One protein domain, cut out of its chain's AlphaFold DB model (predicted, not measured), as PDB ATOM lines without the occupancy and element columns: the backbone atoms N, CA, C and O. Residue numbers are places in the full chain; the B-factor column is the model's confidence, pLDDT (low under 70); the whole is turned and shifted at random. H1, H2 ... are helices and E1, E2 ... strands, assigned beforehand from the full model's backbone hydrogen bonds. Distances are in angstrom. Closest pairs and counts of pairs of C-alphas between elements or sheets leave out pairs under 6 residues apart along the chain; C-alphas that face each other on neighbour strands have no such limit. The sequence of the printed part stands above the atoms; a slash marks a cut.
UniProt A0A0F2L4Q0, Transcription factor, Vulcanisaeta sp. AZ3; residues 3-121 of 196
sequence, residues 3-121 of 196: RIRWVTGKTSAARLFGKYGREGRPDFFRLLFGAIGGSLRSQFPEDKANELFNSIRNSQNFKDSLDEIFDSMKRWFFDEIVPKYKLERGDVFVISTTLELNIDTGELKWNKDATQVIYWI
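This is residues 3 to 121 of the 196 residues of the protein "Transcription factor" of Vulcanisaeta sp. AZ3 (UniProt A0A0F2L4Q0). A strongly twisted sheet of three strands is covered by two helices, H2 over E1 and the long H4 over E2 and E3, the two helices steeply tilted to each other. H3 lies past the sheet at one end of the domain and joins H2 to H4, while the short H1 only grazes the sheet. The sheet runs E1, E2, E3 and is antiparallel throughout; with H2 and H4 on one face it makes two layers, one of strands and one of helices. The printed part has 119 residues, with four named helices and three named strands in the chain order E1 H1 H2 H3 H4 E2 E3, and its class is mixed, helices and strands. It is compact, with a radius of gyration of the C-alphas of 14.7 A and spans of 44 by 30 by 24 A.

In the sheet, E1 is residues 3 to 7, beginning at C-alpha 3 (205.448, 360.991, 327.565). E2, residues 92 to 101, is 27.8 A long, and E3, residues 108 to 119, is 25.9 A long and ends at C-alpha 119 (215.706, 344.623, 312.486). H4, residues 60 to 85, is 35.8 A long and begins at C-alpha 60 (218.278, 376.215, 325.013). H2, residues 27 to 43, is 24.8 A long; H3, residues 46 to 58, is 18.4 A long; H1 is residues 13 to 16, 5.2 A long.

E1 and E2 are antiparallel at 170 degrees, with N 4 and O 99 within hydrogen-bond range at 2.8 A. E2 and E3, a hairpin, are antiparallel at 160 degrees, with N 94 and O 118 at 2.7 A and N 100 and O 109 at 2.8 A; E3 bends by 72 degrees at residue 113. Residues 11 to 12 pair antiparallel with residues 92 to 93 of E2. H4, with a kink of 27 degrees near residue 77, has a height over the sheet of 9.3 A and runs slantwise to the strands, at 33 degrees to E2 on the local plane; its closest C-alphas to E3 are those of Ser 65 and Leu 108, 5.4 A. H2 has a height of 8.4 A and runs slantwise, at 42 degrees to E1 on the local plane; the C-alphas of Trp 6 and Ala 35, their closest, are 6.3 A apart. H2 and H4 are close but not clearly touching, the C-alphas of Phe 28 and Phe 70 being closest at 7.5 A, at a steep tilt of 60 degrees. H2, with residues 36 to 43, touches H3 in a helical hairpin, closest at the C-alphas of Arg 41 and Ala 49, 5.2 A. H3 is not on the sheet. Every O i to N i+4 pair is within hydrogen-bond range in H2 and H3, and 20 of 22 are in H4; H1 is too short for such a pair, and its 1 pair of O i to N i+3 has 0 within range.

The two C-alphas farthest apart are those of Asp 47 and Lys 86, 45.6 A. The printed part has no cut and no long link. Its mean pLDDT is 94.0, and no printed residue is under 70.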
ATOM      1  N   ARG A   3     204.863 362.251 328.043       94.12
ATOM      2  CA  ARG A   3     205.448 360.991 327.565       94.12
ATOM      3  C   ARG A   3     205.160 360.797 326.086       94.12
ATOM      4  O   ARG A   3     204.006 360.805 325.670       94.12
ATOM      5  N   ILE A   4     206.215 360.579 325.313       94.81
ATOM      6  CA  ILE A   4     206.176 360.449 323.860       94.81
ATOM      7  C   ILE A   4     206.681 359.058 323.505       94.81
ATOM      8  O   ILE A   4     207.872 358.770 323.614       94.81
ATOM      9  N   ARG A   5     205.777 358.184 323.059       93.31
ATOM     10  CA  ARG A   5     206.179 356.919 322.440       93.31
ATOM     11  C   ARG A   5     206.582 357.206 321.003       93.31
ATOM     12  O   ARG A   5     205.741 357.547 320.175       93.31
ATOM     13  N   TRP A   6     207.867 357.068 320.715       96.00
ATOM     14  CA  TRP A   6     208.421 357.372 319.406       96.00
ATOM     15  C   TRP A   6     208.849 356.099 318.683       96.00
ATOM     16  O   TRP A   6     209.484 355.214 319.255       96.00
ATOM     17  N   VAL A   7     208.485 356.014 317.405       96.12
ATOM     18  CA  VAL A   7     208.878 354.938 316.498       96.12
ATOM     19  C   VAL A   7     209.468 355.581 315.250       96.12
ATOM     20  O   VAL A   7     208.821 356.416 314.620       96.12
ATOM     21  N   THR A   8     210.686 355.194 314.869       95.31
ATOM     22  CA  THR A   8     211.380 355.796 313.712       95.31
ATOM     23  C   THR A   8     210.740 355.443 312.369       95.31
ATOM     24  O   THR A   8     211.015 356.091 311.361       95.31
ATOM     25  N   GLY A   9     209.926 354.385 312.333       94.00
ATOM     26  CA  GLY A   9     209.564 353.695 311.097       94.00
ATOM     27  C   GLY A   9     210.752 352.922 310.516       94.00
ATOM     28  O   GLY A   9     211.859 352.956 311.064       94.00
ATOM     29  N   LYS A  10     210.511 352.184 309.423       95.75
ATOM     30  CA  LYS A  10     211.559 351.406 308.745       95.75
ATOM     31  C   LYS A  10     212.592 352.359 308.150       95.75
ATOM     32  O   LYS A  10     212.261 353.187 307.302       95.75
ATOM     33  N   THR A  11     213.836 352.238 308.591       96.25
ATOM     34  CA  THR A  11     214.942 353.113 308.192       96.25
ATOM     35  C   THR A  11     216.263 352.346 308.162       96.25
ATOM     36  O   THR A  11     216.301 351.157 308.455       96.25
ATOM     37  N   SER A  12     217.347 353.021 307.790       95.44
ATOM     38  CA  SER A  12     218.715 352.504 307.872       95.44
ATOM     39  C   SER A  12     219.608 353.492 308.618       95.44
ATOM     40  O   SER A  12     219.285 354.678 308.734       95.44
ATOM     41  N   ALA A  13     220.770 353.036 309.090       95.31
ATOM     42  CA  ALA A  13     221.680 353.865 309.885       95.31
ATOM     43  C   ALA A  13     222.149 355.110 309.114       95.31
ATOM     44  O   ALA A  13     222.211 356.213 309.657       95.31
ATOM     45  N   ALA A  14     222.394 354.940 307.811       94.88
ATOM     46  CA  ALA A  14     222.814 356.001 306.902       94.88
ATOM     47  C   ALA A  14     221.759 357.111 306.741       94.88
ATOM     48  O   ALA A  14     222.123 358.266 306.510       94.88
ATOM     49  N   ARG A  15     220.471 356.764 306.861       96.19
ATOM     50  CA  ARG A  15     219.350 357.707 306.788       96.19
ATOM     51  C   ARG A  15     219.040 358.339 308.137       96.19
ATOM     52  O   ARG A  15     218.904 359.554 308.219       96.19
ATOM     53  N   LEU A  16     218.928 357.521 309.183       97.06
ATOM     54  CA  LEU A  16     218.515 357.985 310.505       97.06
ATOM     55  C   LEU A  16     219.567 358.903 311.137       97.06
ATOM     56  O   LEU A  16     219.215 359.990 311.581       97.06
ATOM     57  N   PHE A  17     220.840 358.495 311.123       97.31
ATOM     58  CA  PHE A  17     221.940 359.205 311.791       97.31
ATOM     59  C   PHE A  17     222.903 359.914 310.828       97.31
ATOM     60  O   PHE A  17     223.829 360.593 311.273       97.31
ATOM     61  N   GLY A  18     222.743 359.711 309.520       93.88
ATOM     62  CA  GLY A  18     223.698 360.148 308.503       93.88
ATOM     63  C   GLY A  18     223.108 361.087 307.453       93.88
ATOM     64  O   GLY A  18     221.992 361.580 307.563       93.88
ATOM     65  N   LYS A  19     223.889 361.316 306.394       93.31
ATOM     66  CA  LYS A  19     223.580 362.270 305.316       93.31
ATOM     67  C   LYS A  19     222.587 361.771 304.260       93.31
ATOM     68  O   LYS A  19     222.323 362.487 303.306       93.31
ATOM     69  N   TYR A  20     222.089 360.538 304.366       93.06
ATOM     70  CA  TYR A  20     221.164 359.976 303.371       93.06
ATOM     71  C   TYR A  20     219.689 360.185 303.740       93.06
ATOM     72  O   TYR A  20     218.807 359.652 303.066       93.06
ATOM     73  N   GLY A  21     219.401 360.917 304.819       90.06
ATOM     74  CA  GLY A  21     218.047 361.378 305.103       90.06
ATOM     75  C   GLY A  21     217.621 362.513 304.167       90.06
ATOM     76  O   GLY A  21     218.323 362.886 303.218       90.06
ATOM     77  N   ARG A  22     216.424 363.053 304.409       88.69
ATOM     78  CA  ARG A  22     215.849 364.106 303.563       88.69
ATOM     79  C   ARG A  22     216.760 365.341 303.547       88.69
ATOM     80  O   ARG A  22     217.271 365.746 304.587       88.69
ATOM     81  N   GLU A  23     216.968 365.921 302.362       91.62
ATOM     82  CA  GLU A  23     217.792 367.131 302.166       91.62
ATOM     83  C   GLU A  23     219.252 366.991 302.640       91.62
ATOM     84  O   GLU A  23     219.903 367.970 302.998       91.62
ATOM     85  N   GLY A  24     219.789 365.767 302.655       91.94
ATOM     86  CA  GLY A  24     221.182 365.525 303.038       91.94
ATOM     87  C   GLY A  24     221.432 365.542 304.549       91.94
ATOM     88  O   GLY A  24     222.587 365.585 304.976       91.94
ATOM     89  N   ARG A  25     220.373 365.528 305.369       93.25
ATOM     90  CA  ARG A  25     220.441 365.626 306.835       93.25
ATOM     91  C   ARG A  25     219.937 364.347 307.515       93.25
ATOM     92  O   ARG A  25     219.149 363.622 306.907       93.25
ATOM     93  N   PRO A  26     220.335 364.080 308.773       97.00
ATOM     94  CA  PRO A  26     219.797 362.962 309.544       97.00
ATOM     95  C   PRO A  26     218.271 363.035 309.665       97.00
ATOM     96  O   PRO A  26     217.721 364.038 310.126       97.00
ATOM     97  N   ASP A  27     217.577 361.954 309.293       96.56
ATOM     98  CA  ASP A  27     216.115 361.867 309.421       96.56
ATOM     99  C   ASP A  27     215.663 361.925 310.896       96.56
ATOM    100  O   ASP A  27     214.508 362.264 311.161       96.56
ATOM    101  N   PHE A  28     216.565 361.642 311.846       97.19
ATOM    102  CA  PHE A  28     216.320 361.673 313.290       97.19
ATOM    103  C   PHE A  28     215.555 362.924 313.743       97.19
ATOM    104  O   PHE A  28     214.464 362.804 314.296       97.19
ATOM    105  N   PHE A  29     216.078 364.119 313.451       95.06
ATOM    106  CA  PHE A  29     215.505 365.377 313.942       95.06
ATOM    107  C   PHE A  29     214.105 365.622 313.387       95.06
ATOM    108  O   PHE A  29     213.181 365.971 314.117       95.06
ATOM    109  N   ARG A  30     213.923 365.380 312.085       95.00
ATOM    110  CA  ARG A  30     212.631 365.546 311.413       95.00
ATOM    111  C   ARG A  30     211.578 364.604 311.996       95.00
ATOM    112  O   ARG A  30     210.441 365.016 312.219       95.00
ATOM    113  N   LEU A  31     211.945 363.342 312.215       96.00
ATOM    114  CA  LEU A  31     211.050 362.330 312.774       96.00
ATOM    115  C   LEU A  31     210.695 362.637 314.231       96.00
ATOM    116  O   LEU A  31     209.528 362.535 314.604       96.00
ATOM    117  N   LEU A  32     211.677 363.055 315.027       95.50
ATOM    118  CA  LEU A  32     211.476 363.411 316.424       95.50
ATOM    119  C   LEU A  32     210.596 364.660 316.574       95.50
ATOM    120  O   LEU A  32     209.637 364.648 317.339       95.50
ATOM    121  N   PHE A  33     210.846 365.711 315.791       94.81
ATOM    122  CA  PHE A  33     209.998 366.909 315.786       94.81
ATOM    123  C   PHE A  33     208.565 366.595 315.363       94.81
ATOM    124  O   PHE A  33     207.621 367.103 315.968       94.81
ATOM    125  N   GLY A  34     208.390 365.709 314.378       93.88
ATOM    126  CA  GLY A  34     207.074 365.197 314.006       93.88
ATOM    127  C   GLY A  34     206.372 364.487 315.168       93.88
ATOM    128  O   GLY A  34     205.194 364.740 315.412       93.88
ATOM    129  N   ALA A  35     207.095 363.648 315.918       94.44
ATOM    130  CA  ALA A  35     206.556 362.925 317.069       94.44
ATOM    131  C   ALA A  35     206.189 363.854 318.238       94.44
ATOM    132  O   ALA A  35     205.117 363.698 318.825       94.44
ATOM    133  N   ILE A  36     207.031 364.846 318.545       94.31
ATOM    134  CA  ILE A  36     206.759 365.843 319.591       94.31
ATOM    135  C   ILE A  36     205.547 366.693 319.207       94.31
ATOM    136  O   ILE A  36     204.600 366.786 319.985       94.31
ATOM    137  N   GLY A  37     205.533 367.260 317.996       93.31
ATOM    138  CA  GLY A  37     204.417 368.080 317.522       93.31
ATOM    139  C   GLY A  37     203.103 367.297 317.454       93.31
ATOM    140  O   GLY A  37     202.062 367.803 317.863       93.31
ATOM    141  N   GLY A  38     203.147 366.039 317.003       92.94
ATOM    142  CA  GLY A  38     201.988 365.144 317.016       92.94
ATOM    143  C   GLY A  38     201.486 364.843 318.431       92.94
ATOM    144  O   GLY A  38     200.283 364.880 318.672       92.94
ATOM    145  N   SER A  39     202.398 364.620 319.380       93.81
ATOM    146  CA  SER A  39     202.041 364.352 320.780       93.81
ATOM    147  C   SER A  39     201.444 365.580 321.464       93.81
ATOM    148  O   SER A  39     200.440 365.457 322.161       93.81
ATOM    149  N   LEU A  40     201.989 366.777 321.225       93.19
ATOM    150  CA  LEU A  40     201.429 368.024 321.752       93.19
ATOM    151  C   LEU A  40     200.016 368.281 321.213       93.19
ATOM    152  O   LEU A  40     199.111 368.537 322.002       93.19
ATOM    153  N   ARG A  41     199.795 368.121 319.901       93.31
ATOM    154  CA  ARG A  41     198.457 368.263 319.289       93.31
ATOM    155  C   ARG A  41     197.445 367.224 319.773       93.31
ATOM    156  O   ARG A  41     196.249 367.459 319.682       93.31
ATOM    157  N   SER A  42     197.903 366.080 320.285       92.19
ATOM    158  CA  SER A  42     197.008 365.076 320.876       92.19
ATOM    159  C   SER A  42     196.530 365.433 322.289       92.19
ATOM    160  O   SER A  42     195.515 364.903 322.731       92.19
ATOM    161  N   GLN A  43     197.248 366.311 323.001       90.38
ATOM    162  CA  GLN A  43     196.946 366.672 324.395       90.38
ATOM    163  C   GLN A  43     196.435 368.102 324.569       90.38
ATOM    164  O   GLN A  43     195.801 368.408 325.577       90.38
ATOM    165  N   PHE A  44     196.700 368.978 323.604       91.06
ATOM    166  CA  PHE A  44     196.319 370.383 323.646       91.06
ATOM    167  C   PHE A  44     195.603 370.783 322.348       91.06
ATOM    168  O   PHE A  44     195.882 370.194 321.302       91.06
ATOM    169  N   PRO A  45     194.724 371.805 322.388       92.06
ATOM    170  CA  PRO A  45     194.161 372.410 321.181       92.06
ATOM    171  C   PRO A  45     195.258 372.844 320.201       92.06
ATOM    172  O   PRO A  45     196.342 373.237 320.635       92.06
ATOM    173  N   GLU A  46     194.974 372.792 318.900       89.50
ATOM    174  CA  GLU A  46     195.979 372.939 317.838       89.50
ATOM    175  C   GLU A  46     196.810 374.227 317.949       89.50
ATOM    176  O   GLU A  46     198.041 374.160 317.921       89.50
ATOM    177  N   ASP A  47     196.163 375.372 318.175       90.06
ATOM    178  CA  ASP A  47     196.842 376.666 318.312       90.06
ATOM    179  C   ASP A  47     197.816 376.669 319.498       90.06
ATOM    180  O   ASP A  47     199.005 376.955 319.350       90.06
ATOM    181  N   LYS A  48     197.342 376.215 320.665       91.12
ATOM    182  CA  LYS A  48     198.149 376.121 321.889       91.12
ATOM    183  C   LYS A  48     199.287 375.107 321.749       91.12
ATOM    184  O   LYS A  48     200.383 375.329 322.257       91.12
ATOM    185  N   ALA A  49     199.051 373.988 321.066       91.94
ATOM    186  CA  ALA A  49     200.071 372.978 320.811       91.94
ATOM    187  C   ALA A  49     201.202 373.526 319.928       91.94
ATOM    188  O   ALA A  49     202.376 373.260 320.195       91.94
ATOM    189  N   ASN A  50     200.857 374.304 318.898       91.50
ATOM    190  CA  ASN A  50     201.827 374.928 318.004       91.50
ATOM    191  C   ASN A  50     202.630 376.028 318.719       91.50
ATOM    192  O   ASN A  50     203.850 376.087 318.557       91.50
ATOM    193  N   GLU A  51     201.986 376.845 319.556       92.94
ATOM    194  CA  GLU A  51     202.667 377.833 320.405       92.94
ATOM    195  C   GLU A  51     203.658 377.173 321.373       92.94
ATOM    196  O   GLU A  51     204.834 377.550 321.412       92.94
ATOM    197  N   LEU A  52     203.220 376.139 322.101       92.25
ATOM    198  CA  LEU A  52     204.075 375.380 323.018       92.25
ATOM    199  C   LEU A  52     205.251 374.734 322.285       92.25
ATOM    200  O   LEU A  52     206.388 374.826 322.743       92.25
ATOM    201  N   PHE A  53     205.002 374.117 321.126       93.69
ATOM    202  CA  PHE A  53     206.062 373.509 320.329       93.69
ATOM    203  C   PHE A  53     207.102 374.540 319.886       93.69
ATOM    204  O   PHE A  53     208.298 374.281 320.000       93.69
ATOM    205  N   ASN A  54     206.670 375.713 319.414       92.00
ATOM    206  CA  ASN A  54     207.579 376.779 318.992       92.00
ATOM    207  C   ASN A  54     208.388 377.346 320.164       92.00
ATOM    208  O   ASN A  54     209.583 377.595 320.009       92.00
ATOM    209  N   SER A  55     207.768 377.501 321.335       92.94
ATOM    210  CA  SER A  55     208.455 377.921 322.561       92.94
ATOM    211  C   SER A  55     209.537 376.912 322.968       92.94
ATOM    212  O   SER A  55     210.716 377.258 323.070       92.94
ATOM    213  N   ILE A  56     209.165 375.631 323.077       93.56
ATOM    214  CA  ILE A  56     210.071 374.537 323.456       93.56
ATOM    215  C   ILE A  56     211.212 374.400 322.450       93.56
ATOM    216  O   ILE A  56     212.376 374.369 322.843       93.56
ATOM    217  N   ARG A  57     210.902 374.378 321.149       90.88
ATOM    218  CA  ARG A  57     211.886 374.222 320.070       90.88
ATOM    219  C   ARG A  57     212.984 375.287 320.107       90.88
ATOM    220  O   ARG A  57     214.114 375.016 319.700       90.88
ATOM    221  N   ASN A  58     212.648 376.494 320.552       89.44
ATOM    222  CA  ASN A  58     213.584 377.608 320.617       89.44
ATOM    223  C   ASN A  58     214.355 377.673 321.944       89.44
ATOM    224  O   ASN A  58     215.378 378.358 321.994       89.44
ATOM    225  N   SER A  59     213.911 376.946 322.975       93.44
ATOM    226  CA  SER A  59     214.582 376.890 324.275       93.44
ATOM    227  C   SER A  59     215.972 376.249 324.177       93.44
ATOM    228  O   SER A  59     216.202 375.331 323.384       93.44
ATOM    229  N   GLN A  60     216.911 376.740 324.990       93.69
ATOM    230  CA  GLN A  60     218.278 376.215 325.013       93.69
ATOM    231  C   GLN A  60     218.313 374.783 325.560       93.69
ATOM    232  O   GLN A  60     218.886 373.907 324.924       93.69
ATOM    233  N   ASN A  61     217.585 374.526 326.651       94.19
ATOM    234  CA  ASN A  61     217.478 373.197 327.256       94.19
ATOM    235  C   ASN A  61     217.028 372.131 326.252       94.19
ATOM    236  O   ASN A  61     217.551 371.020 326.266       94.19
ATOM    237  N   PHE A  62     216.071 372.460 325.376       95.19
ATOM    238  CA  PHE A  62     215.618 371.528 324.348       95.19
ATOM    239  C   PHE A  62     216.716 371.226 323.331       95.19
ATOM    240  O   PHE A  62     216.889 370.068 322.974       95.19
ATOM    241  N   LYS A  63     217.458 372.241 322.871       94.69
ATOM    242  CA  LYS A  63     218.564 372.058 321.915       94.69
ATOM    243  C   LYS A  63     219.680 371.206 322.512       94.69
ATOM    244  O   LYS A  63     220.093 370.243 321.876       94.69
ATOM    245  N   ASP A  64     220.076 371.502 323.747       96.06
ATOM    246  CA  ASP A  64     221.122 370.756 324.452       96.06
ATOM    247  C   ASP A  64     220.701 369.292 324.656       96.06
ATOM    248  O   ASP A  64     221.424 368.370 324.282       96.06
ATOM    249  N   SER A  65     219.473 369.072 325.144       96.62
ATOM    250  CA  SER A  65     218.914 367.725 325.327       96.62
ATOM    251  C   SER A  65     218.767 366.969 324.000       96.62
ATOM    252  O   SER A  65     218.921 365.751 323.939       96.62
ATOM    253  N   LEU A  66     218.418 367.672 322.921       95.88
ATOM    254  CA  LEU A  66     218.217 367.091 321.597       95.88
ATOM    255  C   LEU A  66     219.528 366.560 321.015       95.88
ATOM    256  O   LEU A  66     219.546 365.438 320.502       95.88
ATOM    257  N   ASP A  67     220.596 367.352 321.098       95.38
ATOM    258  CA  ASP A  67     221.927 366.961 320.635       95.38
ATOM    259  C   ASP A  67     222.477 365.811 321.490       95.38
ATOM    260  O   ASP A  67     222.951 364.808 320.949       95.38
ATOM    261  N   GLU A  68     222.299 365.882 322.814       96.81
ATOM    262  CA  GLU A  68     222.682 364.806 323.732       96.81
ATOM    263  C   GLU A  68     221.968 363.488 323.405       96.81
ATOM    264  O   GLU A  68     222.609 362.436 323.322       96.81
ATOM    265  N   ILE A  69     220.650 363.517 323.178       96.94
ATOM    266  CA  ILE A  69     219.887 362.313 322.827       96.94
ATOM    267  C   ILE A  69     220.314 361.782 321.459       96.94
ATOM    268  O   ILE A  69     220.426 360.564 321.299       96.94
ATOM    269  N   PHE A  70     220.549 362.654 320.475       97.50
ATOM    270  CA  PHE A  70     221.007 362.230 319.153       97.50
ATOM    271  C   PHE A  70     222.332 361.472 319.246       97.50
ATOM    272  O   PHE A  70     222.428 360.342 318.756       97.50
ATOM    273  N   ASP A  71     223.326 362.053 319.915       97.62
ATOM    274  CA  ASP A  71     224.647 361.447 320.053       97.62
ATOM    275  C   ASP A  71     224.615 360.194 320.926       97.62
ATOM    276  O   ASP A  71     225.225 359.179 320.574       97.62
ATOM    277  N   SER A  72     223.851 360.212 322.018       97.31
ATOM    278  CA  SER A  72     223.708 359.064 322.916       97.31
ATOM    279  C   SER A  72     223.023 357.888 322.226       97.31
ATOM    280  O   SER A  72     223.499 356.755 322.321       97.31
ATOM    281  N   MET A  73     221.939 358.132 321.483       97.44
ATOM    282  CA  MET A  73     221.237 357.082 320.742       97.44
ATOM    283  C   MET A  73     222.078 356.565 319.575       97.44
ATOM    284  O   MET A  73     222.076 355.365 319.299       97.44
ATOM    285  N   LYS A  74     222.832 357.444 318.908       97.38
ATOM    286  CA  LYS A  74     223.765 357.056 317.850       97.38
ATOM    287  C   LYS A  74     224.876 356.159 318.395       97.38
ATOM    288  O   LYS A  74     225.096 355.091 317.829       97.38
ATOM    289  N   ARG A  75     225.537 356.548 319.491       97.44
ATOM    290  CA  ARG A  75     226.567 355.727 320.156       97.44
ATOM    291  C   ARG A  75     226.002 354.391 320.603       97.44
ATOM    292  O   ARG A  75     226.497 353.360 320.182       97.44
ATOM    293  N   TRP A  76     224.888 354.396 321.330       97.38
ATOM    294  CA  TRP A  76     224.200 353.167 321.726       97.38
ATOM    295  C   TRP A  76     223.907 352.241 320.535       97.38
ATOM    296  O   TRP A  76     224.143 351.035 320.599       97.38
ATOM    297  N   PHE A  77     223.429 352.792 319.417       97.25
ATOM    298  CA  PHE A  77     223.147 351.993 318.233       97.25
ATOM    299  C   PHE A  77     224.420 351.355 317.650       97.25
ATOM    300  O   PHE A  77     224.432 350.158 317.372       97.25
ATOM    301  N   PHE A  78     225.493 352.125 317.464       97.00
ATOM    302  CA  PHE A  78     226.719 351.620 316.835       97.00
ATOM    303  C   PHE A  78     227.602 350.783 317.765       97.00
ATOM    304  O   PHE A  78     228.233 349.843 317.291       97.00
ATOM    305  N   ASP A  79     227.614 351.084 319.059       97.56
ATOM    306  CA  ASP A  79     228.515 350.457 320.027       97.56
ATOM    307  C   ASP A  79     227.874 349.227 320.685       97.56
ATOM    308  O   ASP A  79     228.572 348.276 321.030       97.56
ATOM    309  N   GLU A  80     226.542 349.197 320.829       96.38
ATOM    310  CA  GLU A  80     225.833 348.085 321.479       96.38
ATOM    311  C   GLU A  80     224.981 347.280 320.494       96.38
ATOM    312  O   GLU A  80     225.097 346.056 320.425       96.38
ATOM    313  N   ILE A  81     224.118 347.934 319.710       95.81
ATOM    314  CA  ILE A  81     223.122 347.242 318.873       95.81
ATOM    315  C   ILE A  81     223.753 346.597 317.640       95.81
ATOM    316  O   ILE A  81     223.465 345.433 317.347       95.81
ATOM    317  N   VAL A  82     224.618 347.323 316.930       94.88
ATOM    318  CA  VAL A  82     225.303 346.812 315.736       94.88
ATOM    319  C   VAL A  82     226.129 345.558 316.066       94.88
ATOM    320  O   VAL A  82     225.910 344.547 315.395       94.88
ATOM    321  N   PRO A  83     226.983 345.532 317.113       94.50
ATOM    322  CA  PRO A  83     227.712 344.323 317.492       94.50
ATOM    323  C   PRO A  83     226.794 343.207 317.995       94.50
ATOM    324  O   PRO A  83     226.939 342.060 317.572       94.50
ATOM    325  N   LYS A  84     225.807 343.530 318.846       92.44
ATOM    326  CA  LYS A  84     224.888 342.541 319.434       92.44
ATOM    327  C   LYS A  84     224.110 341.761 318.376       92.44
ATOM    328  O   LYS A  84     223.929 340.551 318.512       92.44
ATOM    329  N   TYR A  85     223.642 342.438 317.330       90.06
ATOM    330  CA  TYR A  85     222.847 341.808 316.274       90.06
ATOM    331  C   TYR A  85     223.626 341.541 314.983       90.06
ATOM    332  O   TYR A  85     223.050 340.984 314.051       90.06
ATOM    333  N   LYS A  86     224.931 341.853 314.947       89.62
ATOM    334  CA  LYS A  86     225.804 341.722 313.767       89.62
ATOM    335  C   LYS A  86     225.215 342.436 312.537       89.62
ATOM    336  O   LYS A  86     225.149 341.845 311.455       89.62
ATOM    337  N   LEU A  87     224.740 343.668 312.739       91.12
ATOM    338  CA  LEU A  87     224.145 344.480 311.674       91.12
ATOM    339  C   LEU A  87     225.217 344.955 310.692       91.12
ATOM    340  O   LEU A  87     226.302 345.380 311.086       91.12
ATOM    341  N   GLU A  88     224.882 344.932 309.412       89.81
ATOM    342  CA  GLU A  88     225.737 345.361 308.315       89.81
ATOM    343  C   GLU A  88     225.284 346.701 307.725       89.81
ATOM    344  O   GLU A  88     224.185 347.223 307.951       89.81
ATOM    345  N   ARG A  89     226.164 347.297 306.916       88.38
ATOM    346  CA  ARG A  89     225.833 348.516 306.188       88.38
ATOM    347  C   ARG A  89     224.718 348.228 305.182       88.38
ATOM    348  O   ARG A  89     224.902 347.459 304.250       88.38
ATOM    349  N   GLY A  90     223.612 348.953 305.319       87.19
ATOM    350  CA  GLY A  90     222.441 348.809 304.450       87.19
ATOM    351  C   GLY A  90     221.288 348.067 305.113       87.19
ATOM    352  O   GLY A  90     220.170 348.155 304.609       87.19
ATOM    353  N   ASP A  91     221.525 347.439 306.268       91.50
ATOM    354  CA  ASP A  91     220.465 346.795 307.029       91.50
ATOM    355  C   ASP A  91     219.387 347.796 307.445       91.50
ATOM    356  O   ASP A  91     219.635 348.972 307.756       91.50
ATOM    357  N   VAL A  92     218.157 347.288 307.428       94.19
ATOM    358  CA  VAL A  92     216.953 348.035 307.761       94.19
ATOM    359  C   VAL A  92     216.530 347.682 309.177       94.19
ATOM    360  O   VAL A  92     216.552 346.518 309.580       94.19
ATOM    361  N   PHE A  93     216.107 348.693 309.924       96.50
ATOM    362  CA  PHE A  93     215.619 348.547 311.285       96.50
ATOM    363  C   PHE A  93     214.555 349.594 311.627       96.50
ATOM    364  O   PHE A  93     214.295 350.539 310.880       96.50
ATOM    365  N   VAL A  94     213.931 349.400 312.781       97.88
ATOM    366  CA  VAL A  94     213.011 350.308 313.456       97.88
ATOM    367  C   VAL A  94     213.494 350.436 314.895       97.88
ATOM    368  O   VAL A  94     213.707 349.423 315.558       97.88
ATOM    369  N   ILE A  95     213.630 351.666 315.385       97.50
ATOM    370  CA  ILE A  95     213.828 351.938 316.811       97.50
ATOM    371  C   ILE A  95     212.479 352.371 317.384       97.50
ATOM    372  O   ILE A  95     211.831 353.274 316.847       97.50
ATOM    373  N   SER A  96     212.051 351.714 318.460       97.12
ATOM    374  CA  SER A  96     210.906 352.116 319.274       97.12
ATOM    375  C   SER A  96     211.398 352.495 320.662       97.12
ATOM    376  O   SER A  96     212.122 351.732 321.291       97.12
ATOM    377  N   THR A  97     211.043 353.687 321.125       96.69
ATOM    378  CA  THR A  97     211.513 354.229 322.400       96.69
ATOM    379  C   THR A  97     210.446 355.090 323.067       96.69
ATOM    380  O   THR A  97     209.416 355.418 322.472       96.69
ATOM    381  N   THR A  98     210.704 355.467 324.316       96.00
ATOM    382  CA  THR A  98     209.920 356.458 325.050       96.00
ATOM    383  C   THR A  98     210.806 357.645 325.405       96.00
ATOM    384  O   THR A  98     211.904 357.480 325.938       96.00
ATOM    385  N   LEU A  99     210.307 358.841 325.116       96.06
ATOM    386  CA  LEU A  99     210.916 360.105 325.504       96.06
ATOM    387  C   LEU A  99     210.012 360.817 326.506       96.06
ATOM    388  O   LEU A  99     208.785 360.729 326.415       96.06
ATOM    389  N   GLU A 100     210.606 361.533 327.447       95.75
ATOM    390  CA  GLU A 100     209.886 362.365 328.402       95.75
ATOM    391  C   GLU A 100     210.258 363.830 328.177       95.75
ATOM    392  O   GLU A 100     211.416 364.208 328.309       95.75
ATOM    393  N   LEU A 101     209.273 364.648 327.810       95.62
ATOM    394  CA  LEU A 101     209.440 366.077 327.574       95.62
ATOM    395  C   LEU A 101     208.897 366.869 328.764       95.62
ATOM    396  O   LEU A 101     207.721 366.750 329.130       95.62
ATOM    397  N   ASN A 102     209.733 367.716 329.350       94.31
ATOM    398  CA  ASN A 102     209.280 368.737 330.275       94.31
ATOM    399  C   ASN A 102     208.739 369.928 329.470       94.31
ATOM    400  O   ASN A 102     209.484 370.597 328.762       94.31
ATOM    401  N   ILE A 103     207.427 370.164 329.547       90.88
ATOM    402  CA  ILE A 103     206.752 371.216 328.772       90.88
ATOM    403  C   ILE A 103     207.186 372.609 329.248       90.88
ATOM    404  O   ILE A 103     207.270 373.523 328.434       90.88
ATOM    405  N   ASP A 104     207.492 372.757 330.537       90.38
ATOM    406  CA  ASP A 104     207.809 374.048 331.145       90.38
ATOM    407  C   ASP A 104     209.260 374.457 330.866       90.38
ATOM    408  O   ASP A 104     209.540 375.616 330.569       90.38
ATOM    409  N   THR A 105     210.195 373.501 330.932       91.19
ATOM    410  CA  THR A 105     211.633 373.773 330.746       91.19
ATOM    411  C   THR A 105     212.140 373.487 329.337       91.19
ATOM    412  O   THR A 105     213.230 373.939 328.992       91.19
ATOM    413  N   GLY A 106     211.398 372.710 328.544       92.31
ATOM    414  CA  GLY A 106     211.816 372.196 327.239       92.31
ATOM    415  C   GLY A 106     212.803 371.024 327.296       92.31
ATOM    416  O   GLY A 106     213.192 370.517 326.250       92.31
ATOM    417  N   GLU A 107     213.208 370.569 328.483       95.31
ATOM    418  CA  GLU A 107     214.159 369.463 328.649       95.31
ATOM    419  C   GLU A 107     213.574 368.140 328.122       95.31
ATOM    420  O   GLU A 107     212.439 367.774 328.451       95.31
ATOM    421  N   LEU A 108     214.353 367.412 327.319       96.31
ATOM    422  CA  LEU A 108     213.959 366.131 326.735       96.31
ATOM    423  C   LEU A 108     214.817 365.011 327.329       96.31
ATOM    424  O   LEU A 108     216.038 365.079 327.299       96.31
ATOM    425  N   LYS A 109     214.186 363.951 327.833       96.25
ATOM    426  CA  LYS A 109     214.878 362.783 328.393       96.25
ATOM    427  C   LYS A 109     214.575 361.541 327.587       96.25
ATOM    428  O   LYS A 109     213.423 361.274 327.247       96.25
ATOM    429  N   TRP A 110     215.609 360.759 327.309       97.00
ATOM    430  CA  TRP A 110     215.479 359.476 326.636       97.00
ATOM    431  C   TRP A 110     215.509 358.328 327.643       97.00
ATOM    432  O   TRP A 110     216.474 358.162 328.385       97.00
ATOM    433  N   ASN A 111     214.457 357.506 327.647       94.19
ATOM    434  CA  ASN A 111     214.440 356.268 328.414       94.19
ATOM    435  C   ASN A 111     215.095 355.138 327.599       94.19
ATOM    436  O   ASN A 111     214.444 354.466 326.791       94.19
ATOM    437  N   LYS A 112     216.401 354.947 327.811       91.94
ATOM    438  CA  LYS A 112     217.195 353.899 327.157       91.94
ATOM    439  C   LYS A 112     216.673 352.494 327.471       91.94
ATOM    440  O   LYS A 112     216.575 351.678 326.559       91.94
ATOM    441  N   ASP A 113     216.263 352.236 328.708       90.81
ATOM    442  CA  ASP A 113     215.818 350.906 329.156       90.81
ATOM    443  C   ASP A 113     214.526 350.456 328.464       90.81
ATOM    444  O   ASP A 113     214.320 349.274 328.196       90.81
ATOM    445  N   ALA A 114     213.669 351.413 328.103       90.12
ATOM    446  CA  ALA A 114     212.452 351.172 327.335       90.12
ATOM    447  C   ALA A 114     212.678 351.141 325.809       90.12
ATOM    448  O   ALA A 114     211.706 351.154 325.048       90.12
ATOM    449  N   THR A 115     213.931 351.143 325.341       95.31
ATOM    450  CA  THR A 115     214.253 351.204 323.911       95.31
ATOM    451  C   THR A 115     214.403 349.816 323.304       95.31
ATOM    452  O   THR A 115     215.158 348.971 323.780       95.31
ATOM    453  N   GLN A 116     213.712 349.597 322.190       95.00
ATOM    454  CA  GLN A 116     213.721 348.353 321.433       95.00
ATOM    455  C   GLN A 116     214.147 348.595 319.985       95.00
ATOM    456  O   GLN A 116     213.838 349.630 319.389       95.00
ATOM    457  N   VAL A 117     214.826 347.603 319.407       96.25
ATOM    458  CA  VAL A 117     215.209 347.589 317.990       96.25
ATOM    459  C   VAL A 117     214.597 346.372 317.326       96.25
ATOM    460  O   VAL A 117     214.845 345.241 317.740       96.25
ATOM    461  N   ILE A 118     213.831 346.614 316.271       95.06
ATOM    462  CA  ILE A 118     213.345 345.584 315.355       95.06
ATOM    463  C   ILE A 118     214.188 345.704 314.091       95.06
ATOM    464  O   ILE A 118     214.275 346.788 313.520       95.06
ATOM    465  N   TYR A 119     214.814 344.622 313.647       93.69
ATOM    466  CA  TYR A 119     215.706 344.623 312.486       93.69
ATOM    467  C   TYR A 119     215.325 343.518 311.502       93.69
ATOM    468  O   TYR A 119     214.670 342.541 311.865       93.69
ATOM    469  N   TRP A 120     215.712 343.700 310.242       91.31
ATOM    470  CA  TRP A 120     215.459 342.739 309.173       91.31
ATOM    471  C   TRP A 120     216.719 341.932 308.891       91.31
ATOM    472  O   TRP A 120     217.793 342.492 308.705       91.31
ATOM    473  N   ILE A 121     216.564 340.611 308.837       84.06
ATOM    474  CA  ILE A 121     217.640 339.675 308.513       84.06
ATOM    475  C   ILE A 121     217.494 339.288 307.045       84.06
ATOM    476  O   ILE A 121     216.394 338.961 306.594       84.06
TER     477      ILE A 121